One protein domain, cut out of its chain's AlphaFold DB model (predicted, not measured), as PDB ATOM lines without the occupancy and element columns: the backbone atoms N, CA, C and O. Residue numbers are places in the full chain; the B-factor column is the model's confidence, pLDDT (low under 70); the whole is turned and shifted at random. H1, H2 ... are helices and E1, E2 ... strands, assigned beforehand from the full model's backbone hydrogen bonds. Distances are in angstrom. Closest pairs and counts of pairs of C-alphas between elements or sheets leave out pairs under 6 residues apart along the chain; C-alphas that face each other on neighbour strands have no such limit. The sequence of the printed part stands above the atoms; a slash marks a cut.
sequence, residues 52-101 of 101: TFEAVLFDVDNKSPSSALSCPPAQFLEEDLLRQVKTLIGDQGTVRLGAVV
ATOM      1  N   THR A  52     203.777 113.977 186.947       95.44
ATOM      2  CA  THR A  52     204.758 114.899 186.356       95.44
ATOM      3  C   THR A  52     204.120 116.242 186.021       95.44
ATOM      4  O   THR A  52     202.924 116.308 185.738       95.44
ATOM      5  N   PHE A  53     204.919 117.307 186.094       95.75
ATOM      6  CA  PHE A  53     204.522 118.682 185.800       95.75
ATOM      7  C   PHE A  53     205.655 119.401 185.068       95.75
ATOM      8  O   PHE A  53     206.810 119.297 185.465       95.75
ATOM      9  N   GLU A  54     205.362 120.199 184.045       95.19
ATOM     10  CA  GLU A  54     206.397 121.000 183.375       95.19
ATOM     11  C   GLU A  54     206.834 122.206 184.222       95.19
ATOM     12  O   GLU A  54     207.953 122.707 184.095       95.19
ATOM     13  N   ALA A  55     205.951 122.684 185.100       94.06
ATOM     14  CA  ALA A  55     206.237 123.780 186.006       94.06
ATOM     15  C   ALA A  55     205.498 123.631 187.338       94.06
ATOM     16  O   ALA A  55     204.361 123.165 187.382       94.06
ATOM     17  N   VAL A  56     206.135 124.090 188.413       95.12
ATOM     18  CA  VAL A  56     205.544 124.198 189.752       95.12
ATOM     19  C   VAL A  56     205.721 125.628 190.254       95.12
ATOM     20  O   VAL A  56     206.820 126.181 190.200       95.12
ATOM     21  N   LEU A  57     204.640 126.230 190.744       93.88
ATOM     22  CA  LEU A  57     204.637 127.556 191.358       93.88
ATOM     23  C   LEU A  57     204.201 127.422 192.817       93.88
ATOM     24  O   LEU A  57     203.110 126.928 193.085       93.88
ATOM     25  N   PHE A  58     205.038 127.881 193.743       92.69
ATOM     26  CA  PHE A  58     204.646 128.065 195.137       92.69
ATOM     27  C   PHE A  58     204.300 129.526 195.360       92.69
ATOM     28  O   PHE A  58     205.193 130.359 195.486       92.69
ATOM     29  N   ASP A  59     203.005 129.816 195.394       88.38
ATOM     30  CA  ASP A  59     202.447 131.109 195.787       88.38
ATOM     31  C   ASP A  59     201.646 130.909 197.080       88.38
ATOM     32  O   ASP A  59     200.420 130.911 197.099       88.38
ATOM     33  N   VAL A  60     202.367 130.561 198.148       85.31
ATOM     34  CA  VAL A  60     201.795 130.206 199.452       85.31
ATOM     35  C   VAL A  60     202.359 131.176 200.474       85.31
ATOM     36  O   VAL A  60     203.572 131.309 200.569       85.31
ATOM     37  N   ASP A  61     201.500 131.810 201.262       81.81
ATOM     38  CA  ASP A  61     201.901 132.720 202.336       81.81
ATOM     39  C   ASP A  61     201.407 132.199 203.690       81.81
ATOM     40  O   ASP A  61     200.290 131.692 203.826       81.81
ATOM     41  N   ASN A  62     202.248 132.325 204.710       69.25
ATOM     42  CA  ASN A  62     201.899 132.036 206.087       69.25
ATOM     43  C   ASN A  62     201.181 133.251 206.681       69.25
ATOM     44  O   ASN A  62     201.778 134.307 206.872       69.25
ATOM     45  N   LYS A  63     199.922 133.081 207.089       64.75
ATOM     46  CA  LYS A  63     199.143 134.139 207.755       64.75
ATOM     47  C   LYS A  63     199.656 134.498 209.161       64.75
ATOM     48  O   LYS A  63     199.066 135.364 209.805       64.75
ATOM     49  N   SER A  64     200.722 133.855 209.659       57.19
ATOM     50  CA  SER A  64     201.346 134.182 210.945       57.19
ATOM     51  C   SER A  64     202.417 135.283 210.806       57.19
ATOM     52  O   SER A  64     203.511 135.005 210.304       57.19
ATOM     53  N   PRO A  65     202.175 136.504 211.326       55.34
ATOM     54  CA  PRO A  65     203.044 137.678 211.149       55.34
ATOM     55  C   PRO A  65     204.386 137.621 211.908       55.34
ATOM     56  O   PRO A  65     205.125 138.600 211.933       55.34
ATOM     57  N   SER A  66     204.714 136.503 212.559       59.16
ATOM     58  CA  SER A  66     205.894 136.351 213.423       59.16
ATOM     59  C   SER A  66     207.120 135.726 212.741       59.16
ATOM     60  O   SER A  66     208.139 135.520 213.400       59.16
ATOM     61  N   SER A  67     207.052 135.427 211.440       56.88
ATOM     62  CA  SER A  67     208.098 134.689 210.713       56.88
ATOM     63  C   SER A  67     208.770 135.583 209.672       56.88
ATOM     64  O   SER A  67     208.090 136.136 208.818       56.88
ATOM     65  N   ALA A  68     210.105 135.660 209.669       57.22
ATOM     66  CA  ALA A  68     210.879 136.380 208.644       57.22
ATOM     67  C   ALA A  68     210.805 135.743 207.232       57.22
ATOM     68  O   ALA A  68     211.332 136.300 206.275       57.22
ATOM     69  N   LEU A  69     210.170 134.570 207.113       60.44
ATOM     70  CA  LEU A  69     209.905 133.825 205.879       60.44
ATOM     71  C   LEU A  69     208.414 133.465 205.837       60.44
ATOM     72  O   LEU A  69     208.045 132.306 206.038       60.44
ATOM     73  N   SER A  70     207.538 134.461 205.699       64.50
ATOM     74  CA  SER A  70     206.101 134.185 205.601       64.50
ATOM     75  C   SER A  70     205.744 133.567 204.244       64.50
ATOM     76  O   SER A  70     204.916 132.664 204.206       64.50
ATOM     77  N   CYS A  71     206.435 133.948 203.160       69.38
ATOM     78  CA  CYS A  71     206.093 133.559 201.789       69.38
ATOM     79  C   CYS A  71     207.324 133.083 200.975       69.38
ATOM     80  O   CYS A  71     208.114 133.926 200.538       69.38
ATOM     81  N   PRO A  72     207.512 131.767 200.735       79.88
ATOM     82  CA  PRO A  72     206.716 130.656 201.249       79.88
ATOM     83  C   PRO A  72     207.103 130.235 202.677       79.88
ATOM     84  O   PRO A  72     208.220 130.520 203.122       79.88
ATOM     85  N   PRO A  73     206.221 129.505 203.393       84.81
ATOM     86  CA  PRO A  73     206.567 128.898 204.674       84.81
ATOM     87  C   PRO A  73     207.828 128.031 204.558       84.81
ATOM     88  O   PRO A  73     208.012 127.333 203.560       84.81
ATOM     89  N   ALA A  74     208.666 128.000 205.601       87.12
ATOM     90  CA  ALA A  74     209.953 127.288 205.583       87.12
ATOM     91  C   ALA A  74     209.850 125.804 205.173       87.12
ATOM     92  O   ALA A  74     210.751 125.291 204.516       87.12
ATOM     93  N   GLN A  75     208.728 125.143 205.479       90.31
ATOM     94  CA  GLN A  75     208.452 123.754 205.090       90.31
ATOM     95  C   GLN A  75     208.466 123.541 203.567       90.31
ATOM     96  O   GLN A  75     208.815 122.462 203.100       90.31
ATOM     97  N   PHE A  76     208.145 124.572 202.778       90.88
ATOM     98  CA  PHE A  76     208.220 124.522 201.314       90.88
ATOM     99  C   PHE A  76     209.656 124.593 200.772       90.88
ATOM    100  O   PHE A  76     209.882 124.346 199.588       90.88
ATOM    101  N   LEU A  77     210.621 124.925 201.633       89.75
ATOM    102  CA  LEU A  77     212.043 125.038 201.314       89.75
ATOM    103  C   LEU A  77     212.872 123.900 201.929       89.75
ATOM    104  O   LEU A  77     214.089 123.862 201.743       89.75
ATOM    105  N   GLU A  78     212.238 122.976 202.657       92.94
ATOM    106  CA  GLU A  78     212.912 121.808 203.219       92.94
ATOM    107  C   GLU A  78     213.415 120.877 202.111       92.94
ATOM    108  O   GLU A  78     212.745 120.637 201.103       92.94
ATOM    109  N   GLU A  79     214.612 120.324 202.313       94.62
ATOM    110  CA  GLU A  79     215.313 119.532 201.302       94.62
ATOM    111  C   GLU A  79     214.493 118.328 200.820       94.62
ATOM    112  O   GLU A  79     214.437 118.062 199.618       94.62
ATOM    113  N   ASP A  80     213.815 117.630 201.732       95.81
ATOM    114  CA  ASP A  80     212.988 116.468 201.401       95.81
ATOM    115  C   ASP A  80     211.818 116.837 200.487       95.81
ATOM    116  O   ASP A  80     211.533 116.121 199.521       95.81
ATOM    117  N   LEU A  81     211.171 117.979 200.739       95.25
ATOM    118  CA  LEU A  81     210.102 118.461 199.874       95.25
ATOM    119  C   LEU A  81     210.667 118.881 198.513       95.25
ATOM    120  O   LEU A  81     210.145 118.470 197.480       95.25
ATOM    121  N   LEU A  82     211.776 119.628 198.482       94.75
ATOM    122  CA  LEU A  82     212.418 120.037 197.228       94.75
ATOM    123  C   LEU A  82     212.876 118.834 196.387       94.75
ATOM    124  O   LEU A  82     212.809 118.880 195.157       94.75
ATOM    125  N   ARG A  83     213.286 117.728 197.020       95.44
ATOM    126  CA  ARG A  83     213.589 116.462 196.334       95.44
ATOM    127  C   ARG A  83     212.344 115.842 195.703       95.44
ATOM    128  O   ARG A  83     212.422 115.398 194.559       95.44
ATOM    129  N   GLN A  84     211.202 115.857 196.390       96.94
ATOM    130  CA  GLN A  84     209.924 115.412 195.817       96.94
ATOM    131  C   GLN A  84     209.515 116.302 194.637       96.94
ATOM    132  O   GLN A  84     209.186 115.799 193.566       96.94
ATOM    133  N   VAL A  85     209.638 117.623 194.771       95.94
ATOM    134  CA  VAL A  85     209.359 118.567 193.677       95.94
ATOM    135  C   VAL A  85     210.277 118.310 192.484       95.94
ATOM    136  O   VAL A  85     209.809 118.291 191.350       95.94
ATOM    137  N   LYS A  86     211.563 118.022 192.718       95.00
ATOM    138  CA  LYS A  86     212.493 117.635 191.652       95.00
ATOM    139  C   LYS A  86     212.015 116.394 190.891       95.00
ATOM    140  O   LYS A  86     212.126 116.360 189.670       95.00
ATOM    141  N   THR A  87     211.462 115.391 191.580       96.06
ATOM    142  CA  THR A  87     210.891 114.214 190.896       96.06
ATOM    143  C   THR A  87     209.645 114.543 190.078       96.06
ATOM    144  O   THR A  87     209.446 113.940 189.029       96.06
ATOM    145  N   LEU A  88     208.852 115.526 190.513       96.12
ATOM    146  CA  LEU A  88     207.654 115.973 189.806       96.12
ATOM    147  C   LEU A  88     207.982 116.753 188.524       96.12
ATOM    148  O   LEU A  88     207.290 116.588 187.525       96.12
ATOM    149  N   ILE A  89     209.017 117.599 188.540       95.25
ATOM    150  CA  ILE A  89     209.358 118.474 187.402       95.25
ATOM    151  C   ILE A  89     210.312 117.839 186.378       95.25
ATOM    152  O   ILE A  89     210.424 118.309 185.245       95.25
ATOM    153  N   GLY A  90     211.028 116.783 186.769       92.81
ATOM    154  CA  GLY A  90     212.056 116.160 185.936       92.81
ATOM    155  C   GLY A  90     213.227 117.096 185.605       92.81
ATOM    156  O   GLY A  90     213.413 118.148 186.210       92.81
ATOM    157  N   ASP A  91     214.048 116.716 184.626       91.69
ATOM    158  CA  ASP A  91     215.295 117.440 184.327       91.69
ATOM    159  C   ASP A  91     215.091 118.764 183.572       91.69
ATOM    160  O   ASP A  91     216.015 119.570 183.491       91.69
ATOM    161  N   GLN A  92     213.912 118.972 182.975       90.00
ATOM    162  CA  GLN A  92     213.609 120.131 182.121       90.00
ATOM    163  C   GLN A  92     212.515 121.040 182.692       90.00
ATOM    164  O   GLN A  92     212.274 122.118 182.148       90.00
ATOM    165  N   GLY A  93     211.834 120.616 183.758       87.81
ATOM    166  CA  GLY A  93     210.793 121.419 184.378       87.81
ATOM    167  C   GLY A  93     211.360 122.534 185.254       87.81
ATOM    168  O   GLY A  93     212.542 122.567 185.596       87.81
ATOM    169  N   THR A  94     210.508 123.495 185.600       90.69
ATOM    170  CA  THR A  94     210.912 124.698 186.344       90.69
ATOM    171  C   THR A  94     210.109 124.860 187.630       90.69
ATOM    172  O   THR A  94     208.898 124.660 187.642       90.69
ATOM    173  N   VAL A  95     210.766 125.299 188.706       90.81
ATOM    174  CA  VAL A  95     210.101 125.727 189.947       90.81
ATOM    175  C   VAL A  95     210.204 127.237 190.073       90.81
ATOM    176  O   VAL A  95     211.271 127.811 189.852       90.81
ATOM    177  N   ARG A  96     209.103 127.883 190.451       86.94
ATOM    178  CA  ARG A  96     209.083 129.287 190.859       86.94
ATOM    179  C   ARG A  96     208.545 129.414 192.273       86.94
ATOM    180  O   ARG A  96     207.564 128.773 192.633       86.94
ATOM    181  N   LEU A  97     209.198 130.266 193.049       84.06
ATOM    182  CA  LEU A  97     208.807 130.612 194.407       84.06
ATOM    183  C   LEU A  97     208.323 132.062 194.384       84.06
ATOM    184  O   LEU A  97     209.077 132.950 193.981       84.06
ATOM    185  N   GLY A  98     207.071 132.288 194.769       73.88
ATOM    186  CA  GLY A  98     206.556 133.612 195.076       73.88
ATOM    187  C   GLY A  98     207.187 134.076 196.383       73.88
ATOM    188  O   GLY A  98     206.970 133.466 197.426       73.88
ATOM    189  N   ALA A  99     208.010 135.119 196.315       62.94
ATOM    190  CA  ALA A  99     208.535 135.792 197.493       62.94
ATOM    191  C   ALA A  99     207.828 137.141 197.617       62.94
ATOM    192  O   ALA A  99     207.976 138.001 196.747       62.94
ATOM    193  N   VAL A 100     207.061 137.312 198.689       58.28
ATOM    194  CA  VAL A 100     206.601 138.628 199.133       58.28
ATOM    195  C   VAL A 100     207.590 139.073 200.208       58.28
ATOM    196  O   VAL A 100     207.664 138.456 201.269       58.28
ATOM    197  N   VAL A 101     208.410 140.073 199.875       49.31
ATOM    198  CA  VAL A 101     209.365 140.737 200.783       49.31
ATOM    199  C   VAL A 101     208.766 141.994 201.383       49.31
ATOM    200  O   VAL A 101     208.056 142.711 200.641       49.31
TER     201      VAL A 101
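This is residues 52 to 101 of the 101 residues of the protein "Hypothetical protein" of Timema douglasi (UniProt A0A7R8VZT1). A narrow ribbon of two parallel strands, E1 and E2, has residues 82 to 89 of helix H2 over one face; short H1 comes just before H2, and a long loop, residues 59 to 73, reaches one end. The 50 printed residues include E1, H1, H2, E2 in order: a strand-helix-strand unit, parallel neighbour strands with helices between, its crossover right-handed. The class is mixed, helices and strands, with under half of the residues in named elements. The whole is only just loose, close to compact, with radius of gyration of the C-alphas 11.8 A and spans of 36 by 18 by 13 A.

E1, residues 55 to 58, and E2, residues 94 to 97, are parallel at 11 degrees; N 56 and O 94 are within hydrogen-bond range, 2.9 A. The closest C-alphas of E1 and H2, residues 79 to 89, are those of Ala 55 and Ile 89, 6.3 A apart. H1, residues 74 to 77, is close to H2 but not clearly touching; their closest C-alphas, Phe 76 and Leu 82, are 7.4 A apart. In H2 every O i to N i+4 pair is within hydrogen-bond range; H1 is too short for one.

E1 begins at C-alpha 55 (206.237, 123.780, 186.006); E2 ends at C-alpha 97 (208.807, 130.612, 194.407). E1 and E2 each measure 10.2 A, H1 5.3 A, H2 15.2 A.

The printed part has no cut; E1 to H1 is a long link. Residues 62 to 71 and 99 to 101 have pLDDT under 70.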